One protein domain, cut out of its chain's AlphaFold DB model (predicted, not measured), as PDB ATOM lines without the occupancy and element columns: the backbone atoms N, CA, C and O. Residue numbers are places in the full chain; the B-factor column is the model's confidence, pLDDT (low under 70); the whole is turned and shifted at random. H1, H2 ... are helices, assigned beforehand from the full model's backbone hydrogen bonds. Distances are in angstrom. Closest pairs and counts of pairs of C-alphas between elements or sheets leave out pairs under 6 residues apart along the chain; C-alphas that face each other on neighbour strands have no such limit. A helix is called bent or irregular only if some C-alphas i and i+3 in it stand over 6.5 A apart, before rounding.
ATOM      1  N   ARG A   4     -12.815 -14.055  46.651       53.25
ATOM      2  CA  ARG A   4     -12.445 -14.578  45.321       53.25
ATOM      3  C   ARG A   4     -13.442 -14.222  44.204       53.25
ATOM      4  O   ARG A   4     -13.020 -14.154  43.057       53.25
ATOM      5  N   ASP A   5     -14.698 -13.889  44.521       74.06
ATOM      6  CA  ASP A   5     -15.730 -13.664  43.488       74.06
ATOM      7  C   ASP A   5     -15.753 -12.255  42.886       74.06
ATOM      8  O   ASP A   5     -16.009 -12.104  41.692       74.06
ATOM      9  N   VAL A   6     -15.446 -11.209  43.663       78.69
ATOM     10  CA  VAL A   6     -15.542  -9.822  43.161       78.69
ATOM     11  C   VAL A   6     -14.399  -9.499  42.199       78.69
ATOM     12  O   VAL A   6     -14.637  -9.022  41.094       78.69
ATOM     13  N   LEU A   7     -13.157  -9.820  42.579       81.19
ATOM     14  CA  LEU A   7     -11.993  -9.643  41.702       81.19
ATOM     15  C   LEU A   7     -12.072 -10.555  40.474       81.19
ATOM     16  O   LEU A   7     -11.765 -10.112  39.372       81.19
ATOM     17  N   GLY A   8     -12.543 -11.796  40.637       82.12
ATOM     18  CA  GLY A   8     -12.771 -12.704  39.514       82.12
ATOM     19  C   GLY A   8     -13.787 -12.150  38.511       82.12
ATOM     20  O   GLY A   8     -13.539 -12.179  37.308       82.12
ATOM     21  N   THR A   9     -14.895 -11.586  38.998       85.00
ATOM     22  CA  THR A   9     -15.907 -10.928  38.155       85.00
ATOM     23  C   THR A   9     -15.350  -9.679  37.467       85.00
ATOM     24  O   THR A   9     -15.543  -9.514  36.265       85.00
ATOM     25  N   ALA A  10     -14.596  -8.838  38.184       86.56
ATOM     26  CA  ALA A  10     -13.975  -7.639  37.616       86.56
ATOM     27  C   ALA A  10     -13.006  -7.975  36.466       86.56
ATOM     28  O   ALA A  10     -13.031  -7.338  35.414       86.56
ATOM     29  N   ARG A  11     -12.213  -9.044  36.613       87.25
ATOM     30  CA  ARG A  11     -11.289  -9.529  35.571       87.25
ATOM     31  C   ARG A  11     -11.990 -10.041  34.316       87.25
ATOM     32  O   ARG A  11     -11.438  -9.907  33.233       87.25
ATOM     33  N   ARG A  12     -13.195 -10.604  34.443       88.31
ATOM     34  CA  ARG A  12     -14.002 -11.041  33.286       88.31
ATOM     35  C   ARG A  12     -14.606  -9.873  32.511       88.31
ATOM     36  O   ARG A  12     -14.963 -10.037  31.349       88.31
ATOM     37  N   HIS A  13     -14.722  -8.708  33.144       91.88
ATOM     38  CA  HIS A  13     -15.324  -7.516  32.555       91.88
ATOM     39  C   HIS A  13     -14.420  -6.287  32.758       91.88
ATOM     40  O   HIS A  13     -14.801  -5.348  33.467       91.88
ATOM     41  N   PRO A  14     -13.222  -6.257  32.138       90.06
ATOM     42  CA  PRO A  14     -12.262  -5.170  32.322       90.06
ATOM     43  C   PRO A  14     -12.843  -3.824  31.878       90.06
ATOM     44  O   PRO A  14     -12.737  -2.850  32.617       90.06
ATOM     45  N   ALA A  15     -13.554  -3.776  30.746       92.12
ATOM     46  CA  ALA A  15     -14.222  -2.561  30.272       92.12
ATOM     47  C   ALA A  15     -15.200  -1.986  31.311       92.12
ATOM     48  O   ALA A  15     -15.106  -0.819  31.681       92.12
ATOM     49  N   LEU A  16     -16.092  -2.819  31.856       93.31
ATOM     50  CA  LEU A  16     -17.043  -2.380  32.879       93.31
ATOM     51  C   LEU A  16     -16.329  -1.951  34.166       93.31
ATOM     52  O   LEU A  16     -16.725  -0.968  34.783       93.31
ATOM     53  N   THR A  17     -15.248  -2.635  34.547       93.81
ATOM     54  CA  THR A  17     -14.456  -2.278  35.732       93.81
ATOM     55  C   THR A  17     -13.798  -0.906  35.580       93.81
ATOM     56  O   THR A  17     -13.903  -0.078  36.482       93.81
ATOM     57  N   PHE A  18     -13.161  -0.636  34.437       92.62
ATOM     58  CA  PHE A  18     -12.578   0.676  34.153       92.62
ATOM     59  C   PHE A  18     -13.642   1.769  34.033       92.62
ATOM     60  O   PHE A  18     -13.424   2.868  34.538       92.62
ATOM     61  N   GLY A  19     -14.805   1.472  33.446       90.38
ATOM     62  CA  GLY A  19     -15.937   2.397  33.423       90.38
ATOM     63  C   GLY A  19     -16.432   2.740  34.831       90.38
ATOM     64  O   GLY A  19     -16.521   3.908  35.193       90.38
ATOM     65  N   MET A  20     -16.669   1.740  35.681       93.75
ATOM     66  CA  MET A  20     -17.081   1.966  37.073       93.75
ATOM     67  C   MET A  20     -16.035   2.757  37.866       93.75
ATOM     68  O   MET A  20     -16.398   3.645  38.635       93.75
ATOM     69  N   ALA A  21     -14.746   2.482  37.660       90.81
ATOM     70  CA  ALA A  21     -13.667   3.233  38.296       90.81
ATOM     71  C   ALA A  21     -13.619   4.694  37.816       90.81
ATOM     72  O   ALA A  21     -13.495   5.599  38.638       90.81
ATOM     73  N   GLY A  22     -13.761   4.930  36.509       87.75
ATOM     74  CA  GLY A  22     -13.774   6.270  35.921       87.75
ATOM     75  C   GLY A  22     -14.984   7.096  36.365       87.75
ATOM     76  O   GLY A  22     -14.823   8.218  36.838       87.75
ATOM     77  N   GLY A  23     -16.189   6.527  36.279       87.38
ATOM     78  CA  GLY A  23     -17.420   7.175  36.739       87.38
ATOM     79  C   GLY A  23     -17.424   7.405  38.252       87.38
ATOM     80  O   GLY A  23     -17.756   8.494  38.711       87.38
ATOM     81  N   GLY A  24     -16.978   6.419  39.033       90.31
ATOM     82  CA  GLY A  24     -16.839   6.543  40.484       90.31
ATOM     83  C   GLY A  24     -15.850   7.635  40.892       90.31
ATOM     84  O   GLY A  24     -16.159   8.441  41.765       90.31
ATOM     85  N   PHE A  25     -14.692   7.717  40.231       87.88
ATOM     86  CA  PHE A  25     -13.728   8.791  40.474       87.88
ATOM     87  C   PHE A  25     -14.312  10.167  40.133       87.88
ATOM     88  O   PHE A  25     -14.205  11.086  40.941       87.88
ATOM     89  N   ALA A  26     -14.975  10.303  38.981       85.00
ATOM     90  CA  ALA A  26     -15.635  11.548  38.597       85.00
ATOM     91  C   ALA A  26     -16.720  11.957  39.606       85.00
ATOM     92  O   ALA A  26     -16.811  13.128  39.961       85.00
ATOM     93  N   LEU A  27     -17.495  10.996  40.121       88.56
ATOM     94  CA  LEU A  27     -18.515  11.249  41.139       88.56
ATOM     95  C   LEU A  27     -17.895  11.742  42.449       88.56
ATOM     96  O   LEU A  27     -18.353  12.731  43.015       88.56
ATOM     97  N   LEU A  28     -16.837  11.078  42.920       87.88
ATOM     98  CA  LEU A  28     -16.106  11.505  44.114       87.88
ATOM     99  C   LEU A  28     -15.506  12.898  43.933       87.88
ATOM    100  O   LEU A  28     -15.526  13.694  44.866       87.88
ATOM    101  N   TYR A  29     -15.005  13.201  42.736       84.12
ATOM    102  CA  TYR A  29     -14.454  14.509  42.424       84.12
ATOM    103  C   TYR A  29     -15.517  15.608  42.515       84.12
ATOM    104  O   TYR A  29     -15.327  16.556  43.273       84.12
ATOM    105  N   ILE A  30     -16.663  15.463  41.838       84.75
ATOM    106  CA  ILE A  30     -17.720  16.494  41.871       84.75
ATOM    107  C   ILE A  30     -18.395  16.628  43.243       84.75
ATOM    108  O   ILE A  30     -18.962  17.671  43.541       84.75
ATOM    109  N   LEU A  31     -18.356  15.580  44.074       87.88
ATOM    110  CA  LEU A  31     -18.887  15.614  45.439       87.88
ATOM    111  C   LEU A  31     -17.871  16.110  46.469       87.88
ATOM    112  O   LEU A  31     -18.267  16.392  47.594       87.88
ATOM    113  N   SER A  32     -16.586  16.208  46.118       86.19
ATOM    114  CA  SER A  32     -15.530  16.510  47.088       86.19
ATOM    115  C   SER A  32     -15.745  17.857  47.778       86.19
ATOM    116  O   SER A  32     -15.751  17.910  49.002       86.19
ATOM    117  N   GLU A  33     -16.005  18.914  47.015       85.06
ATOM    118  CA  GLU A  33     -16.265  20.260  47.535       85.06
ATOM    119  C   GLU A  33     -17.595  20.343  48.318       85.06
ATOM    120  O   GLU A  33     -17.530  20.669  49.503       85.06
ATOM    121  N   PRO A  34     -18.760  19.901  47.788       88.12
ATOM    122  CA  PRO A  34     -20.009  19.868  48.558       88.12
ATOM    123  C   PRO A  34     -19.922  19.112  49.890       88.12
ATOM    124  O   PRO A  34     -20.534  19.502  50.885       88.12
ATOM    125  N   VAL A  35     -19.179  18.001  49.918       90.69
ATOM    126  CA  VAL A  35     -18.979  17.209  51.137       90.69
ATOM    127  C   VAL A  35     -18.059  17.935  52.116       90.69
ATOM    128  O   VAL A  35     -18.344  17.932  53.312       90.69
ATOM    129  N   LEU A  36     -16.980  18.562  51.642       90.00
ATOM    130  CA  LEU A  36     -16.082  19.346  52.495       90.00
ATOM    131  C   LEU A  36     -16.794  20.558  53.103       90.00
ATOM    132  O   LEU A  36     -16.621  20.810  54.293       90.00
ATOM    133  N   ASP A  37     -17.643  21.236  52.335       90.31
ATOM    134  CA  ASP A  37     -18.463  22.354  52.809       90.31
ATOM    135  C   ASP A  37     -19.424  21.912  53.918       90.31
ATOM    136  O   ASP A  37     -19.453  22.510  54.997       90.31
ATOM    137  N   ALA A  38     -20.140  20.803  53.708       91.81
ATOM    138  CA  ALA A  38     -21.034  20.237  54.715       91.81
ATOM    139  C   ALA A  38     -20.290  19.828  55.999       91.81
ATOM    140  O   ALA A  38     -20.761  20.084  57.109       91.81
ATOM    141  N   LEU A  39     -19.103  19.225  55.866       93.88
ATOM    142  CA  LEU A  39     -18.242  18.885  57.006       93.88
ATOM    143  C   LEU A  39     -17.672  20.132  57.704       93.88
ATOM    144  O   LEU A  39     -17.408  20.087  58.905       93.88
ATOM    145  N   GLY A  40     -17.515  21.235  56.972       92.88
ATOM    146  CA  GLY A  40     -17.137  22.554  57.482       92.88
ATOM    147  C   GLY A  40     -18.284  23.336  58.133       92.88
ATOM    148  O   GLY A  40     -18.051  24.438  58.628       92.88
ATOM    149  N   GLY A  41     -19.502  22.783  58.162       91.50
ATOM    150  CA  GLY A  41     -20.687  23.418  58.745       91.50
ATOM    151  C   GLY A  41     -21.430  24.378  57.809       91.50
ATOM    152  O   GLY A  41     -22.305  25.105  58.275       91.50
ATOM    153  N   GLN A  42     -21.094  24.392  56.516       91.38
ATOM    154  CA  GLN A  42     -21.848  25.096  55.474       91.38
ATOM    155  C   GLN A  42     -23.002  24.223  54.947       91.38
ATOM    156  O   GLN A  42     -23.088  23.026  55.230       91.38
ATOM    157  N   GLU A  43     -23.915  24.817  54.176       90.56
ATOM    158  CA  GLU A  43     -25.009  24.080  53.534       90.56
ATOM    159  C   GLU A  43     -24.494  23.206  52.378       90.56
ATOM    160  O   GLU A  43     -23.712  23.650  51.536       90.56
ATOM    161  N   PHE A  44     -24.955  21.953  52.312       91.12
ATOM    162  CA  PHE A  44     -24.623  21.054  51.208       91.12
ATOM    163  C   PHE A  44     -25.291  21.533  49.916       91.12
ATOM    164  O   PHE A  44     -26.513  21.462  49.774       91.12
ATOM    165  N   THR A  45     -24.484  21.941  48.940       89.06
ATOM    166  CA  THR A  45     -24.980  22.316  47.613       89.06
ATOM    167  C   THR A  45     -24.792  21.153  46.645       89.06
ATOM    168  O   THR A  45     -23.671  20.772  46.319       89.06
ATOM    169  N   ALA A  46     -25.895  20.566  46.179       86.50
ATOM    170  CA  ALA A  46     -25.832  19.446  45.245       86.50
ATOM    171  C   ALA A  46     -25.186  19.863  43.904       86.50
ATOM    172  O   ALA A  46     -25.504  20.942  43.390       86.50
ATOM    173  N   PRO A  47     -24.339  19.010  43.290       82.69
ATOM    174  CA  PRO A  47     -23.775  19.288  41.973       82.69
ATOM    175  C   PRO A  47     -24.866  19.502  40.922       82.69
ATOM    176  O   PRO A  47     -25.890  18.813  40.913       82.69
ATOM    177  N   SER A  48     -24.629  20.430  39.995       82.38
ATOM    178  CA  SER A  48     -25.557  20.676  38.892       82.38
ATOM    179  C   SER A  48     -25.696  19.446  37.985       82.38
ATOM    180  O   SER A  48     -24.778  18.636  37.848       82.38
ATOM    181  N   ALA A  49     -26.834  19.331  37.294       76.44
ATOM    182  CA  ALA A  49     -27.063  18.244  36.336       76.44
ATOM    183  C   ALA A  49     -25.995  18.194  35.226       76.44
ATOM    184  O   ALA A  49     -25.656  17.118  34.741       76.44
ATOM    185  N   PHE A  50     -25.423  19.344  34.863       70.88
ATOM    186  CA  PHE A  50     -24.326  19.424  33.903       70.88
ATOM    187  C   PHE A  50     -23.052  18.742  34.424       70.88
ATOM    188  O   PHE A  50     -22.407  18.001  33.689       70.88
ATOM    189  N   LEU A  51     -22.724  18.900  35.713       72.50
ATOM    190  CA  LEU A  51     -21.582  18.213  36.329       72.50
ATOM    191  C   LEU A  51     -21.770  16.689  36.376       72.50
ATOM    192  O   LEU A  51     -20.795  15.946  36.291       72.50
ATOM    193  N   LEU A  52     -23.011  16.195  36.424       78.62
ATOM    194  CA  LEU A  52     -23.285  14.756  36.348       78.62
ATOM    195  C   LEU A  52     -22.914  14.148  34.984       78.62
ATOM    196  O   LEU A  52     -22.624  12.951  34.915       78.62
ATOM    197  N   LEU A  53     -22.836  14.943  33.910       72.56
ATOM    198  CA  LEU A  53     -22.357  14.463  32.607       72.56
ATOM    199  C   LEU A  53     -20.894  14.004  32.664       72.56
ATOM    200  O   LEU A  53     -20.527  13.077  31.946       72.56
ATOM    201  N   PHE A  54     -20.079  14.559  33.566       74.19
ATOM    202  CA  PHE A  54     -18.708  14.093  33.788       74.19
ATOM    203  C   PHE A  54     -18.668  12.675  34.361       74.19
ATOM    204  O   PHE A  54     -17.766  11.908  34.040       74.19
ATOM    205  N   VAL A  55     -19.650  12.296  35.184       83.94
ATOM    206  CA  VAL A  55     -19.756  10.941  35.750       83.94
ATOM    207  C   VAL A  55     -20.095   9.944  34.649       83.94
ATOM    208  O   VAL A  55     -19.440   8.907  34.520       83.94
ATOM    209  N   VAL A  56     -21.074  10.290  33.809       80.44
ATOM    210  CA  VAL A  56     -21.443   9.497  32.628       80.44
ATOM    211  C   VAL A  56     -20.257   9.387  31.672       80.44
ATOM    212  O   VAL A  56     -19.949   8.298  31.193       80.44
ATOM    213  N   GLY A  57     -19.535  10.486  31.450       78.56
ATOM    214  CA  GLY A  57     -18.349  10.492  30.608       78.56
ATOM    215  C   GLY A  57     -17.192   9.679  31.174       78.56
ATOM    216  O   GLY A  57     -16.591   8.894  30.452       78.56
ATOM    217  N   GLY A  58     -16.931   9.756  32.478       82.81
ATOM    218  CA  GLY A  58     -15.946   8.901  33.138       82.81
ATOM    219  C   GLY A  58     -16.278   7.416  32.977       82.81
ATOM    220  O   GLY A  58     -15.386   6.609  32.709       82.81
ATOM    221  N   PHE A  59     -17.565   7.065  33.061       87.00
ATOM    222  CA  PHE A  59     -18.029   5.697  32.847       87.00
ATOM    223  C   PHE A  59     -17.844   5.228  31.402       87.00
ATOM    224  O   PHE A  59     -17.203   4.205  31.156       87.00
ATOM    225  N   LEU A  60     -18.377   5.981  30.440       83.12
ATOM    226  CA  LEU A  60     -18.333   5.614  29.026       83.12
ATOM    227  C   LEU A  60     -16.908   5.655  28.471       83.12
ATOM    228  O   LEU A  60     -16.496   4.724  27.786       83.12
ATOM    229  N   GLY A  61     -16.143   6.690  28.806       83.06
ATOM    230  CA  GLY A  61     -14.756   6.853  28.383       83.06
ATOM    231  C   GLY A  61     -13.854   5.760  28.943       83.06
ATOM    232  O   GLY A  61     -13.119   5.124  28.188       83.06
ATOM    233  N   GLY A  62     -13.961   5.471  30.245       86.94
ATOM    234  CA  GLY A  62     -13.213   4.385  30.877       86.94
ATOM    235  C   GLY A  62     -13.527   3.028  30.246       86.94
ATOM    236  O   GLY A  62     -12.609   2.277  29.915       86.94
ATOM    237  N   ALA A  63     -14.810   2.739  30.009       87.75
ATOM    238  CA  ALA A  63     -15.232   1.486  29.393       87.75
ATOM    239  C   ALA A  63     -14.793   1.359  27.929       87.75
ATOM    240  O   ALA A  63     -14.262   0.317  27.544       87.75
ATOM    241  N   LEU A  64     -14.975   2.412  27.128       85.62
ATOM    242  CA  LEU A  64     -14.627   2.429  25.710       85.62
ATOM    243  C   LEU A  64     -13.122   2.255  25.502       85.62
ATOM    244  O   LEU A  64     -12.697   1.400  24.724       85.62
ATOM    245  N   VAL A  65     -12.302   3.038  26.207       84.94
ATOM    246  CA  VAL A  65     -10.845   2.980  26.043       84.94
ATOM    247  C   VAL A  65     -10.302   1.643  26.545       84.94
ATOM    248  O   VAL A  65      -9.473   1.030  25.874       84.94
ATOM    249  N   ALA A  66     -10.797   1.135  27.677       90.31
ATOM    250  CA  ALA A  66     -10.406  -0.185  28.157       90.31
ATOM    251  C   ALA A  66     -10.805  -1.297  27.180       90.31
ATOM    252  O   ALA A  66      -9.992  -2.174  26.907       90.31
ATOM    253  N   TRP A  67     -12.011  -1.245  26.609       90.00
ATOM    254  CA  TRP A  67     -12.445  -2.197  25.584       90.00
ATOM    255  C   TRP A  67     -11.518  -2.195  24.360       90.00
ATOM    256  O   TRP A  67     -11.188  -3.255  23.829       90.00
ATOM    257  N   LEU A  68     -11.043  -1.021  23.939       88.44
ATOM    258  CA  LEU A  68     -10.125  -0.898  22.808       88.44
ATOM    259  C   LEU A  68      -8.700  -1.359  23.131       88.44
ATOM    260  O   LEU A  68      -8.050  -1.948  22.269       88.44
ATOM    261  N   LEU A  69      -8.185  -1.062  24.326       88.88
ATOM    262  CA  LEU A  69      -6.759  -1.213  24.630       88.88
ATOM    263  C   LEU A  69      -6.415  -2.486  25.405       88.88
ATOM    264  O   LEU A  69      -5.335  -3.035  25.190       88.88
ATOM    265  N   TRP A  70      -7.290  -2.955  26.297       91.31
ATOM    266  CA  TRP A  70      -6.947  -3.965  27.303       91.31
ATOM    267  C   TRP A  70      -6.469  -5.283  26.686       91.31
ATOM    268  O   TRP A  70      -5.320  -5.669  26.885       91.31
ATOM    269  N   GLU A  71      -7.304  -5.928  25.871       89.12
ATOM    270  CA  GLU A  71      -6.946  -7.197  25.221       89.12
ATOM    271  C   GLU A  71      -5.925  -6.989  24.094       89.12
ATOM    272  O   GLU A  71      -4.990  -7.773  23.930       89.12
ATOM    273  N   ARG A  72      -6.049  -5.890  23.334       90.31
ATOM    274  CA  ARG A  72      -5.173  -5.613  22.181       90.31
ATOM    275  C   ARG A  72      -3.715  -5.418  22.579       90.31
ATOM    276  O   ARG A  72      -2.819  -5.827  21.845       90.31
ATOM    277  N   LEU A  73      -3.476  -4.798  23.733       89.19
ATOM    278  CA  LEU A  73      -2.137  -4.578  24.277       89.19
ATOM    279  C   LEU A  73      -1.727  -5.667  25.286       89.19
ATOM    280  O   LEU A  73      -0.599  -5.654  25.782       89.19
ATOM    281  N   GLY A  74      -2.604  -6.642  25.550       88.38
ATOM    282  CA  GLY A  74      -2.351  -7.780  26.433       88.38
ATOM    283  C   GLY A  74      -2.168  -7.372  27.892       88.38
ATOM    284  O   GLY A  74      -1.176  -7.767  28.519       88.38
ATOM    285  N   GLY A  75      -3.090  -6.565  28.419       87.12
ATOM    286  CA  GLY A  75      -3.073  -6.071  29.795       87.12
ATOM    287  C   GLY A  75      -3.087  -7.180  30.834       87.12
ATOM    288  O   GLY A  75      -2.381  -7.073  31.832       87.12
ATOM    289  N   GLU A  76      -3.770  -8.293  30.561       90.62
ATOM    290  CA  GLU A  76      -3.839  -9.441  31.466       90.62
ATOM    291  C   GLU A  76      -2.519 -10.211  31.618       90.62
ATOM    292  O   GLU A  76      -2.367 -10.992  32.552       90.62
ATOM    293  N   ARG A  77      -1.539  -9.998  30.731       90.19
ATOM    294  CA  ARG A  77      -0.314 -10.817  30.690       90.19
ATOM    295  C   ARG A  77       0.665 -10.529  31.825       90.19
ATOM    296  O   ARG A  77       1.571 -11.324  32.060       90.19
ATOM    297  N   SER A  78       0.583  -9.357  32.454       92.88
ATOM    298  CA  SER A  78       1.487  -8.965  33.540       92.88
ATOM    299  C   SER A  78       0.912  -7.794  34.336       92.88
ATOM    300  O   SER A  78       0.457  -6.834  33.711       92.88
ATOM    301  N   PRO A  79       1.044  -7.770  35.677       93.62
ATOM    302  CA  PRO A  79       0.616  -6.640  36.506       93.62
ATOM    303  C   PRO A  79       1.204  -5.295  36.071       93.62
ATOM    304  O   PRO A  79       0.517  -4.279  36.101       93.62
ATOM    305  N   ILE A  80       2.465  -5.279  35.624       93.56
ATOM    306  CA  ILE A  80       3.144  -4.053  35.178       93.56
ATOM    307  C   ILE A  80       2.543  -3.557  33.858       93.56
ATOM    308  O   ILE A  80       2.313  -2.360  33.692       93.56
ATOM    309  N   ARG A  81       2.237  -4.471  32.927       90.38
ATOM    310  CA  ARG A  81       1.553  -4.118  31.673       90.38
ATOM    311  C   ARG A  81       0.126  -3.660  31.930       90.38
ATOM    312  O   ARG A  81      -0.270  -2.638  31.382       90.38
ATOM    313  N   GLY A  82      -0.601  -4.364  32.794       93.06
ATOM    314  CA  GLY A  82      -1.929  -3.967  33.247       93.06
ATOM    315  C   GLY A  82      -1.920  -2.561  33.837       93.06
ATOM    316  O   GLY A  82      -2.748  -1.745  33.452       93.06
ATOM    317  N   ALA A  83      -0.941  -2.234  34.685       94.44
ATOM    318  CA  ALA A  83      -0.774  -0.887  35.229       94.44
ATOM    319  C   ALA A  83      -0.512   0.160  34.136       94.44
ATOM    320  O   ALA A  83      -1.149   1.207  34.130       94.44
ATOM    321  N   GLY A  84       0.383  -0.128  33.186       92.31
ATOM    322  CA  GLY A  84       0.676   0.781  32.075       92.31
ATOM    323  C   GLY A  84      -0.538   1.032  31.175       92.31
ATOM    324  O   GLY A  84      -0.850   2.175  30.859       92.31
ATOM    325  N   ILE A  85      -1.272  -0.018  30.807       91.38
ATOM    326  CA  ILE A  85      -2.484   0.108  29.987       91.38
ATOM    327  C   ILE A  85      -3.601   0.786  30.779       91.38
ATOM    328  O   ILE A  85      -4.291   1.647  30.247       91.38
ATOM    329  N   GLY A  86      -3.747   0.467  32.063       91.69
ATOM    330  CA  GLY A  86      -4.696   1.129  32.949       91.69
ATOM    331  C   GLY A  86      -4.411   2.624  33.111       91.69
ATOM    332  O   GLY A  86      -5.338   3.427  33.079       91.69
ATOM    333  N   ALA A  87      -3.138   3.017  33.207       88.88
ATOM    334  CA  ALA A  87      -2.718   4.416  33.199       88.88
ATOM    335  C   ALA A  87      -3.124   5.121  31.894       88.88
ATOM    336  O   ALA A  87      -3.660   6.224  31.939       88.88
ATOM    337  N   LEU A  88      -2.936   4.463  30.740       86.81
ATOM    338  CA  LEU A  88      -3.383   4.979  29.440       86.81
ATOM    339  C   LEU A  88      -4.907   5.121  29.371       86.81
ATOM    340  O   LEU A  88      -5.400   6.130  28.875       86.81
ATOM    341  N   VAL A  89      -5.659   4.153  29.904       88.62
ATOM    342  CA  VAL A  89      -7.121   4.255  30.022       88.62
ATOM    343  C   VAL A  89      -7.497   5.471  30.869       88.62
ATOM    344  O   VAL A  89      -8.309   6.278  30.433       88.62
ATOM    345  N   GLY A  90      -6.879   5.644  32.040       85.12
ATOM    346  CA  GLY A  90      -7.125   6.785  32.925       85.12
ATOM    347  C   GLY A  90      -6.775   8.140  32.303       85.12
ATOM    348  O   GLY A  90      -7.492   9.117  32.521       85.12
ATOM    349  N   LEU A  91      -5.716   8.190  31.492       83.38
ATOM    350  CA  LEU A  91      -5.305   9.381  30.749       83.38
ATOM    351  C   LEU A  91      -6.314   9.752  29.656       83.38
ATOM    352  O   LEU A  91      -6.605  10.928  29.464       83.38
ATOM    353  N   LEU A  92      -6.834   8.758  28.932       78.69
ATOM    354  CA  LEU A  92      -7.647   8.966  27.730       78.69
ATOM    355  C   LEU A  92      -9.159   8.956  27.993       78.69
ATOM    356  O   LEU A  92      -9.912   9.454  27.161       78.69
ATOM    357  N   ALA A  93      -9.623   8.433  29.129       75.94
ATOM    358  CA  ALA A  93     -11.048   8.286  29.428       75.94
ATOM    359  C   ALA A  93     -11.819   9.619  29.415       75.94
ATOM    360  O   ALA A  93     -12.897   9.700  28.834       75.94
ATOM    361  N   MET A  94     -11.265  10.663  30.035       65.00
ATOM    362  CA  MET A  94     -11.879  11.997  30.085       65.00
ATOM    363  C   MET A  94     -11.795  12.749  28.747       65.00
ATOM    364  O   MET A  94     -12.846  13.176  28.263       65.00
ATOM    365  N   PRO A  95     -10.615  12.857  28.099       63.12
ATOM    366  CA  PRO A  95     -10.495  13.519  26.808       63.12
ATOM    367  C   PRO A  95     -11.441  12.933  25.769       63.12
ATOM    368  O   PRO A  95     -12.157  13.674  25.121       63.12
ATOM    369  N   VAL A  96     -11.523  11.601  25.661       59.47
ATOM    370  CA  VAL A  96     -12.333  10.943  24.627       59.47
ATOM    371  C   VAL A  96     -13.816  11.307  24.722       59.47
ATOM    372  O   VAL A  96     -14.449  11.491  23.688       59.47
ATOM    373  N   VAL A  97     -14.390  11.456  25.920       56.59
ATOM    374  CA  VAL A  97     -15.806  11.847  26.031       56.59
ATOM    375  C   VAL A  97     -16.017  13.335  25.802       56.59
ATOM    376  O   VAL A  97     -16.977  13.699  25.123       56.59
ATOM    377  N   PHE A  98     -15.112  14.180  26.298       60.75
ATOM    378  CA  PHE A  98     -15.110  15.596  25.936       60.75
ATOM    379  C   PHE A  98     -15.047  15.771  24.424       60.75
ATOM    380  O   PHE A  98     -15.834  16.522  23.863       60.75
ATOM    381  N   TYR A  99     -14.240  14.949  23.759       57.12
ATOM    382  CA  TYR A  99     -14.109  14.950  22.317       57.12
ATOM    383  C   TYR A  99     -15.397  14.573  21.587       57.12
ATOM    384  O   TYR A  99     -15.728  15.188  20.579       57.12
ATOM    385  N   PHE A 100     -16.162  13.603  22.088       56.41
ATOM    386  CA  PHE A 100     -17.463  13.275  21.500       56.41
ATOM    387  C   PHE A 100     -18.519  14.356  21.751       56.41
ATOM    388  O   PHE A 100     -19.318  14.633  20.859       56.41
ATOM    389  N   LEU A 101     -18.531  14.967  22.938       55.22
ATOM    390  CA  LEU A 101     -19.461  16.047  23.280       55.22
ATOM    391  C   LEU A 101     -19.159  17.326  22.500       55.22
ATOM    392  O   LEU A 101     -20.076  17.952  21.979       55.22
ATOM    393  N   GLU A 102     -17.887  17.685  22.360       56.38
ATOM    394  CA  GLU A 102     -17.460  18.825  21.554       56.38
ATOM    395  C   GLU A 102     -17.657  18.560  20.062       56.38
ATOM    396  O   GLU A 102     -18.114  19.453  19.363       56.38
ATOM    397  N   LEU A 103     -17.433  17.338  19.560       56.88
ATOM    398  CA  LEU A 103     -17.790  16.990  18.179       56.88
ATOM    399  C   LEU A 103     -19.308  17.100  17.951       56.88
ATOM    400  O   LEU A 103     -19.740  17.590  16.911       56.88
ATOM    401  N   ALA A 104     -20.124  16.675  18.918       57.00
ATOM    402  CA  ALA A 104     -21.572  16.840  18.855       57.00
ATOM    403  C   ALA A 104     -21.973  18.325  18.871       57.00
ATOM    404  O   ALA A 104     -22.822  18.722  18.080       57.00
ATOM    405  N   LEU A 105     -21.324  19.151  19.697       55.31
ATOM    406  CA  LEU A 105     -21.504  20.606  19.690       55.31
ATOM    407  C   LEU A 105     -21.067  21.226  18.361       55.31
ATOM    408  O   LEU A 105     -21.800  22.034  17.819       55.31
ATOM    409  N   VAL A 106     -19.951  20.798  17.770       58.56
ATOM    410  CA  VAL A 106     -19.505  21.254  16.442       58.56
ATOM    411  C   VAL A 106     -20.536  20.922  15.363       58.56
ATOM    412  O   VAL A 106     -20.781  21.723  14.463       58.56
ATOM    413  N   VAL A 107     -21.149  19.738  15.435       60.41
ATOM    414  CA  VAL A 107     -22.188  19.311  14.487       60.41
ATOM    415  C   VAL A 107     -23.475  20.126  14.650       60.41
ATOM    416  O   VAL A 107     -24.167  20.357  13.660       60.41
ATOM    417  N   VAL A 108     -23.800  20.551  15.874       62.97
ATOM    418  CA  VAL A 108     -25.037  21.285  16.187       62.97
ATOM    419  C   VAL A 108     -24.878  22.800  15.999       62.97
ATOM    420  O   VAL A 108     -25.730  23.415  15.363       62.97
ATOM    421  N   ASP A 109     -23.782  23.378  16.490       60.72
ATOM    422  CA  ASP A 109     -23.552  24.826  16.606       60.72
ATOM    423  C   ASP A 109     -22.441  25.359  15.674       60.72
ATOM    424  O   ASP A 109     -22.252  26.572  15.558       60.72
ATOM    425  N   GLY A 110     -21.729  24.483  14.956       58.75
ATOM    426  CA  GLY A 110     -20.627  24.845  14.058       58.75
ATOM    427  C   GLY A 110     -19.244  24.813  14.721       58.75
ATOM    428  O   GLY A 110     -19.108  24.606  15.922       58.75
ATOM    429  N   ASN A 111     -18.182  24.975  13.920       59.44
ATOM    430  CA  ASN A 111     -16.798  24.894  14.405       59.44
ATOM    431  C   ASN A 111     -16.478  26.063  15.366       59.44
ATOM    432  O   ASN A 111     -16.530  27.213  14.925       59.44
ATOM    433  N   PRO A 112     -16.138  25.804  16.646       58.44
ATOM    434  CA  PRO A 112     -15.814  26.850  17.613       58.44
ATOM    435  C   PRO A 112     -14.407  27.430  17.412       58.44
ATOM    436  O   PRO A 112     -14.076  28.440  18.031       58.44
ATOM    437  N   PHE A 113     -13.565  26.800  16.585       62.69
ATOM    438  CA  PHE A 113     -12.202  27.245  16.318       62.69
ATOM    439  C   PHE A 113     -12.155  28.236  15.157       62.69
ATOM    440  O   PHE A 113     -12.831  28.073  14.137       62.69
ATOM    441  N   GLU A 114     -11.317  29.267  15.298       66.75
ATOM    442  CA  GLU A 114     -11.081  30.209  14.211       66.75
ATOM    443  C   GLU A 114     -10.435  29.493  13.009       66.75
ATOM    444  O   GLU A 114      -9.472  28.733  13.175       66.75
ATOM    445  N   PRO A 115     -10.933  29.733  11.784       69.19
ATOM    446  CA  PRO A 115     -10.367  29.126  10.594       69.19
ATOM    447  C   PRO A 115      -8.945  29.642  10.348       69.19
ATOM    448  O   PRO A 115      -8.689  30.845  10.292       69.19
ATOM    449  N   LEU A 116      -8.016  28.711  10.145       74.12
ATOM    450  CA  LEU A 116      -6.633  29.000   9.805       74.12
ATOM    451  C   LEU A 116      -6.561  29.723   8.450       74.12
ATOM    452  O   LEU A 116      -7.149  29.256   7.464       74.12
ATOM    453  N   PRO A 117      -5.802  30.832   8.351       76.12
ATOM    454  CA  PRO A 117      -5.678  31.584   7.111       76.12
ATOM    455  C   PRO A 117      -5.151  30.706   5.971       76.12
ATOM    456  O   PRO A 117      -4.034  30.192   6.029       76.12
ATOM    457  N   GLY A 118      -5.955  30.538   4.919       77.62
ATOM    458  CA  GLY A 118      -5.580  29.762   3.733       77.62
ATOM    459  C   GLY A 118      -5.570  28.239   3.918       77.62
ATOM    460  O   GLY A 118      -5.091  27.535   3.027       77.62
ATOM    461  N   ALA A 119      -6.087  27.707   5.032       74.44
ATOM    462  CA  ALA A 119      -6.182  26.265   5.232       74.44
ATOM    463  C   ALA A 119      -7.279  25.646   4.355       74.44
ATOM    464  O   ALA A 119      -8.396  26.152   4.247       74.44
ATOM    465  N   THR A 120      -6.970  24.504   3.738       80.56
ATOM    466  CA  THR A 120      -8.001  23.682   3.099       80.56
ATOM    467  C   THR A 120      -8.874  23.024   4.177       80.56
ATOM    468  O   THR A 120      -8.391  22.798   5.290       80.56
ATOM    469  N   PRO A 121     -10.127  22.640   3.868       72.00
ATOM    470  CA  PRO A 121     -11.022  22.015   4.848       72.00
ATOM    471  C   PRO A 121     -10.410  20.798   5.561       72.00
ATOM    472  O   PRO A 121     -10.626  20.608   6.752       72.00
ATOM    473  N   GLY A 122      -9.594  20.002   4.860       71.38
ATOM    474  CA  GLY A 122      -8.896  18.856   5.453       71.38
ATOM    475  C   GLY A 122      -7.758  19.241   6.407       71.38
ATOM    476  O   GLY A 122      -7.554  18.562   7.409       71.38
ATOM    477  N   ILE A 123      -7.038  20.332   6.128       73.88
ATOM    478  CA  ILE A 123      -5.966  20.841   7.002       73.88
ATOM    479  C   ILE A 123      -6.561  21.475   8.260       73.88
ATOM    480  O   ILE A 123      -6.048  21.236   9.349       73.88
ATOM    481  N   GLN A 124      -7.664  22.216   8.118       70.56
ATOM    482  CA  GLN A 124      -8.406  22.755   9.255       70.56
ATOM    483  C   GLN A 124      -8.882  21.622  10.168       70.56
ATOM    484  O   GLN A 124      -8.556  21.613  11.348       70.56
ATOM    485  N   LEU A 125      -9.546  20.608   9.600       66.69
ATOM    486  CA  LEU A 125     -10.034  19.454  10.354       66.69
ATOM    487  C   LEU A 125      -8.899  18.724  11.088       66.69
ATOM    488  O   LEU A 125      -9.059  18.326  12.238       66.69
ATOM    489  N   GLY A 126      -7.748  18.550  10.428       68.69
ATOM    490  CA  GLY A 126      -6.573  17.915  11.021       68.69
ATOM    491  C   GLY A 126      -5.941  18.742  12.143       68.69
ATOM    492  O   GLY A 126      -5.554  18.175  13.162       68.69
ATOM    493  N   SER A 127      -5.856  20.064  11.978       67.56
ATOM    494  CA  SER A 127      -5.356  20.981  13.008       67.56
ATOM    495  C   SER A 127      -6.278  21.013  14.220       67.56
ATOM    496  O   SER A 127      -5.801  20.906  15.347       67.56
ATOM    497  N   ASP A 128      -7.585  21.106  13.982       65.06
ATOM    498  CA  ASP A 128      -8.593  21.103  15.033       65.06
ATOM    499  C   ASP A 128      -8.504  19.785  15.801       65.06
ATOM    500  O   ASP A 128      -8.270  19.819  16.998       65.06
ATOM    501  N   LEU A 129      -8.501  18.626  15.125       61.41
ATOM    502  CA  LEU A 129      -8.284  17.307  15.750       61.41
ATOM    503  C   LEU A 129      -6.976  17.208  16.550       61.41
ATOM    504  O   LEU A 129      -6.930  16.536  17.581       61.41
ATOM    505  N   LEU A 130      -5.899  17.834  16.074       65.38
ATOM    506  CA  LEU A 130      -4.596  17.779  16.726       65.38
ATOM    507  C   LEU A 130      -4.551  18.660  17.980       65.38
ATOM    508  O   LEU A 130      -4.095  18.189  19.020       65.38
ATOM    509  N   MET A 131      -5.029  19.909  17.905       61.72
ATOM    510  CA  MET A 131      -5.157  20.791  19.073       61.72
ATOM    511  C   MET A 131      -6.114  20.198  20.097       61.72
ATOM    512  O   MET A 131      -5.833  20.219  21.292       61.72
ATOM    513  N   PHE A 132      -7.190  19.601  19.604       58.69
ATOM    514  CA  PHE A 132      -8.162  18.875  20.390       58.69
ATOM    515  C   PHE A 132      -7.508  17.732  21.145       58.69
ATOM    516  O   PHE A 132      -7.646  17.686  22.350       58.69
ATOM    517  N   LEU A 133      -6.704  16.880  20.497       57.97
ATOM    518  CA  LEU A 133      -6.017  15.775  21.168       57.97
ATOM    519  C   LEU A 133      -4.931  16.259  22.144       57.97
ATOM    520  O   LEU A 133      -4.808  15.741  23.256       57.97
ATOM    521  N   LEU A 134      -4.107  17.216  21.709       60.59
ATOM    522  CA  LEU A 134      -2.904  17.633  22.423       60.59
ATOM    523  C   LEU A 134      -3.198  18.558  23.596       60.59
ATOM    524  O   LEU A 134      -2.512  18.433  24.604       60.59
ATOM    525  N   ALA A 135      -4.168  19.469  23.510       60.38
ATOM    526  CA  ALA A 135      -4.381  20.453  24.570       60.38
ATOM    527  C   ALA A 135      -4.781  19.796  25.907       60.38
ATOM    528  O   ALA A 135      -4.116  20.072  26.905       60.38
ATOM    529  N   PRO A 136      -5.743  18.856  25.974       53.81
ATOM    530  CA  PRO A 136      -6.076  18.158  27.216       53.81
ATOM    531  C   PRO A 136      -4.963  17.219  27.683       53.81
ATOM    532  O   PRO A 136      -4.725  17.112  28.883       53.81
ATOM    533  N   LEU A 137      -4.230  16.583  26.758       55.72
ATOM    534  CA  LEU A 137      -3.059  15.765  27.094       55.72
ATOM    535  C   LEU A 137      -1.933  16.604  27.709       55.72
ATOM    536  O   LEU A 137      -1.339  16.183  28.697       55.72
ATOM    537  N   LEU A 138      -1.652  17.788  27.163       50.88
ATOM    538  CA  LEU A 138      -0.636  18.713  27.666       50.88
ATOM    539  C   LEU A 138      -1.075  19.352  28.985       50.88
ATOM    540  O   LEU A 138      -0.285  19.397  29.920       50.88
ATOM    541  N   LEU A 139      -2.333  19.779  29.107       48.38
ATOM    542  CA  LEU A 139      -2.887  20.321  30.354       48.38
ATOM    543  C   LEU A 139      -2.940  19.265  31.468       48.38
ATOM    544  O   LEU A 139      -2.648  19.572  32.627       48.38
ATOM    545  N   GLY A 140      -3.253  18.016  31.117       49.19
ATOM    546  CA  GLY A 140      -3.189  16.872  32.021       49.19
ATOM    547  C   GLY A 140      -1.755  16.508  32.417       49.19
ATOM    548  O   GLY A 140      -1.482  16.311  33.599       49.19
ATOM    549  N   ALA A 141      -0.816  16.476  31.465       44.34
ATOM    550  CA  ALA A 141       0.596  16.168  31.713       44.34
ATOM    551  C   ALA A 141       1.318  17.254  32.527       44.34
ATOM    552  O   ALA A 141       2.184  16.939  33.340       44.34
ATOM    553  N   LEU A 142       0.946  18.523  32.344       42.00
ATOM    554  CA  LEU A 142       1.474  19.653  33.114       42.00
ATOM    555  C   LEU A 142       0.837  19.773  34.510       42.00
ATOM    556  O   LEU A 142       1.181  20.685  35.257       42.00
ATOM    557  N   GLY A 143      -0.090  18.877  34.872       39.41
ATOM    558  CA  GLY A 143      -0.737  18.864  36.186       39.41
ATOM    559  C   GLY A 143      -1.652  20.063  36.446       39.41
ATOM    560  O   GLY A 143      -2.119  20.241  37.567       39.41
ATOM    561  N   VAL A 144      -1.932  20.867  35.415       36.94
ATOM    562  CA  VAL A 144      -2.820  22.039  35.483       36.94
ATOM    563  C   VAL A 144      -4.260  21.596  35.752       36.94
ATOM    564  O   VAL A 144      -5.050  22.332  36.335       36.94
ATOM    565  N   ILE A 145      -4.581  20.351  35.397       48.72
ATOM    566  CA  ILE A 145      -5.850  19.711  35.701       48.72
ATOM    567  C   ILE A 145      -5.585  18.530  36.653       48.72
ATOM    568  O   ILE A 145      -5.267  17.419  36.226       48.72
ATOM    569  N   VAL A 146      -5.726  18.769  37.962       46.03
ATOM    570  CA  VAL A 146      -5.498  17.786  39.049       46.03
ATOM    571  C   VAL A 146      -6.267  16.471  38.833       46.03
ATOM    572  O   VAL A 146      -5.795  15.397  39.212       46.03
ATOM    573  N   THR A 147      -7.420  16.523  38.160       56.56
ATOM    574  CA  THR A 147      -8.219  15.339  37.826       56.56
ATOM    575  C   THR A 147      -7.496  14.344  36.920       56.56
ATOM    576  O   THR A 147      -7.706  13.148  37.098       56.56
ATOM    577  N   TYR A 148      -6.588  14.776  36.037       61.94
ATOM    578  CA  TYR A 148      -5.865  13.868  35.133       61.94
ATOM    579  C   TYR A 148      -4.816  13.011  35.847       61.94
ATOM    580  O   TYR A 148      -4.669  11.829  35.542       61.94
ATOM    581  N   GLY A 149      -4.102  13.563  36.832       68.12
ATOM    582  CA  GLY A 149      -3.157  12.773  37.629       68.12
ATOM    583  C   GLY A 149      -3.873  11.687  38.437       68.12
ATOM    584  O   GLY A 149      -3.443  10.532  38.467       68.12
ATOM    585  N   GLY A 150      -5.015  12.041  39.036       76.94
ATOM    586  CA  GLY A 150      -5.851  11.110  39.792       76.94
ATOM    587  C   GLY A 150      -6.406   9.971  38.935       76.94
ATOM    588  O   GLY A 150      -6.280   8.808  39.323       76.94
ATOM    589  N   THR A 151      -6.951  10.263  37.749       82.69
ATOM    590  CA  THR A 151      -7.480   9.219  36.854       82.69
ATOM    591  C   THR A 151      -6.391   8.281  36.349       82.69
ATOM    592  O   THR A 151      -6.631   7.078  36.263       82.69
ATOM    593  N   VAL A 152      -5.186   8.786  36.069       85.62
ATOM    594  CA  VAL A 152      -4.034   7.961  35.674       85.62
ATOM    595  C   VAL A 152      -3.633   7.004  36.795       85.62
ATOM    596  O   VAL A 152      -3.457   5.814  36.541       85.62
ATOM    597  N   ILE A 153      -3.536   7.487  38.038       88.38
ATOM    598  CA  ILE A 153      -3.191   6.646  39.196       88.38
ATOM    599  C   ILE A 153      -4.275   5.592  39.440       88.38
ATOM    600  O   ILE A 153      -3.960   4.412  39.588       88.38
ATOM    601  N   VAL A 154      -5.550   5.992  39.448       90.12
ATOM    602  CA  VAL A 154      -6.681   5.066  39.623       90.12
ATOM    603  C   VAL A 154      -6.697   4.023  38.509       90.12
ATOM    604  O   VAL A 154      -6.800   2.831  38.789       90.12
ATOM    605  N   GLY A 155      -6.519   4.445  37.257       91.69
ATOM    606  CA  GLY A 155      -6.423   3.552  36.111       91.69
ATOM    607  C   GLY A 155      -5.266   2.562  36.246       91.69
ATOM    608  O   GLY A 155      -5.463   1.359  36.070       91.69
ATOM    609  N   ALA A 156      -4.077   3.031  36.631       92.06
ATOM    610  CA  ALA A 156      -2.912   2.179  36.851       92.06
ATOM    611  C   ALA A 156      -3.152   1.142  37.956       92.06
ATOM    612  O   ALA A 156      -2.823  -0.032  37.790       92.06
ATOM    613  N   LEU A 157      -3.766   1.552  39.068       94.25
ATOM    614  CA  LEU A 157      -4.111   0.660  40.175       94.25
ATOM    615  C   LEU A 157      -5.133  -0.398  39.752       94.25
ATOM    616  O   LEU A 157      -4.932  -1.581  40.023       94.25
ATOM    617  N   VAL A 158      -6.201   0.003  39.056       94.31
ATOM    618  CA  VAL A 158      -7.213  -0.925  38.531       94.31
ATOM    619  C   VAL A 158      -6.560  -1.928  37.586       94.31
ATOM    620  O   VAL A 158      -6.702  -3.133  37.780       94.31
ATOM    621  N   GLY A 159      -5.777  -1.452  36.618       93.75
ATOM    622  CA  GLY A 159      -5.084  -2.315  35.670       93.75
ATOM    623  C   GLY A 159      -4.103  -3.277  36.343       93.75
ATOM    624  O   GLY A 159      -4.084  -4.466  36.031       93.75
ATOM    625  N   PHE A 160      -3.340  -2.810  37.330       94.31
ATOM    626  CA  PHE A 160      -2.461  -3.671  38.116       94.31
ATOM    627  C   PHE A 160      -3.235  -4.785  38.835       94.31
ATOM    628  O   PHE A 160      -2.820  -5.941  38.808       94.31
ATOM    629  N   LEU A 161      -4.366  -4.457  39.467       93.00
ATOM    630  CA  LEU A 161      -5.183  -5.418  40.216       93.00
ATOM    631  C   LEU A 161      -5.900  -6.423  39.308       93.00
ATOM    632  O   LEU A 161      -6.039  -7.590  39.682       93.00
ATOM    633  N   LEU A 162      -6.337  -5.991  38.124       91.81
ATOM    634  CA  LEU A 162      -6.953  -6.871  37.132       91.81
ATOM    635  C   LEU A 162      -5.947  -7.868  36.543       91.81
ATOM    636  O   LEU A 162      -6.307  -9.012  36.291       91.81
ATOM    637  N   ALA A 163      -4.691  -7.455  36.365       91.38
ATOM    638  CA  ALA A 163      -3.634  -8.288  35.792       91.38
ATOM    639  C   ALA A 163      -2.821  -9.089  36.828       91.38
ATOM    640  O   ALA A 163      -1.931  -9.858  36.466       91.38
ATOM    641  N   ARG A 164      -3.085  -8.899  38.123       86.00
ATOM    642  CA  ARG A 164      -2.491  -9.691  39.207       86.00
ATOM    643  C   ARG A 164      -3.337 -10.931  39.430       86.00
ATOM    644  O   ARG A 164      -4.546 -10.782  39.492       86.00
TER     645      ARG A 164
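Overview. This is residues 4 to 164 of the 165 residues of an uncharacterized protein of Halorubrum saccharovorum (UniProt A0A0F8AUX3). Two antiparallel pairs of helices, H2 with H3 and the arm H4a with H6, are set together at a slant as a four-part, up-and-down bundle, in which each part runs against the one before it in the chain. From this body the arm H4b and H5 reach away as a splayed hairpin that makes one end of the longest axis, short H1 makes the other end, and the last part of H2 reaches off in another direction before a loop folds back to H3. The printed part has 161 residues with six named helices, H1 to H6 in chain order, and no named strand; its class is all helix. It is only just compact, close to loose, with a radius of gyration of the C-alphas of 18.0 A, and it spans 60 by 49 by 28 A.

Along the chain. H1 takes residues 4 to 12, from C-alpha 4 at (-12.445, -14.578, 45.321), and is neither bent nor irregular, but only just: C-alphas 4 and 7 are 6.1 A apart. H2, residues 14 to 39, is 35.0 A long; it has a kink of 43 degrees near residue 33 and is only just irregular, with C-alphas 30 and 33 7.0 A apart. H3, residues 49 to 69, is 30.5 A long. H4, residues 79 to 109, was assigned as one helix by its hydrogen bonds but is bent, with C-alphas 91 and 94 7.1 A apart. Its arms are H4a, residues 79 to 91, 18.0 A long, and H4b, residues 94 to 109, 22.0 A long, at a shallow tilt of 28 degrees. H5, residues 121 to 141, is 29.8 A long and only just irregular, with C-alphas 133 and 136 6.50 A apart. H6, residues 146 to 163, is 26.3 A long and ends at C-alpha 163, (-3.634, -8.288, 35.792).

Arrangement. H2 and H3 form a helical hairpin and touch, closest at the C-alphas of Gly 19 and Phe 59, 3.9 A apart, with a shallow tilt of 27 degrees, opposite ways. H4a and H6 touch with 58 pairs of C-alphas within 8 A, closest at Ala 83 and Ala 156, 4.1 A, at a shallow tilt of 32 degrees, opposite ways. H2 touches H6 at a steep tilt of 41 degrees; the C-alphas of Gly 22 and Thr 151, their closest, are 7.0 A apart. H3 and H4a are a hairpin at a steep tilt of 40 degrees, closest at the C-alphas of Val 65 and Val 89, 5.6 A. H3 also touches H4b, closest at the C-alphas of Gly 57 and Val 97, 5.4 A. H4b and H5 form a hairpin at 36 degrees, only just steep; residues 95 to 99 touch residues 132 to 137, closest at the C-alphas of Pro 95 and Pro 136, 6.4 A. H5 and H6 touch only at the corner, about perpendicular at 82 degrees, with the C-alphas of Gly 140 and Tyr 148 5.1 A apart. H1 touches H6 at residues 162 to 163, with the C-alphas of Arg 11 and Leu 162 closest at 5.3 A. H1 and H3 are apart, as are H2 and H5. Every O i to N i+4 pair is within hydrogen-bond range in H1, H4a, H4b and H6; in H2 it is 20 of 22, in H3 14 of 17 and in H5 15 of 17.

Size, cuts and confidence. The C-alphas of Arg 4 and Gly 118, the two farthest apart, are 61.2 A apart. The printed part has no cut. The link from H4 to H5, 11 residues, is long. Residues 104 to 110, of which 104 to 109 belong to H4, stand free. The mean pLDDT of the printed part is 77.8; residue 4, residues 94 to 115 and residues 125 to 149 are under 70.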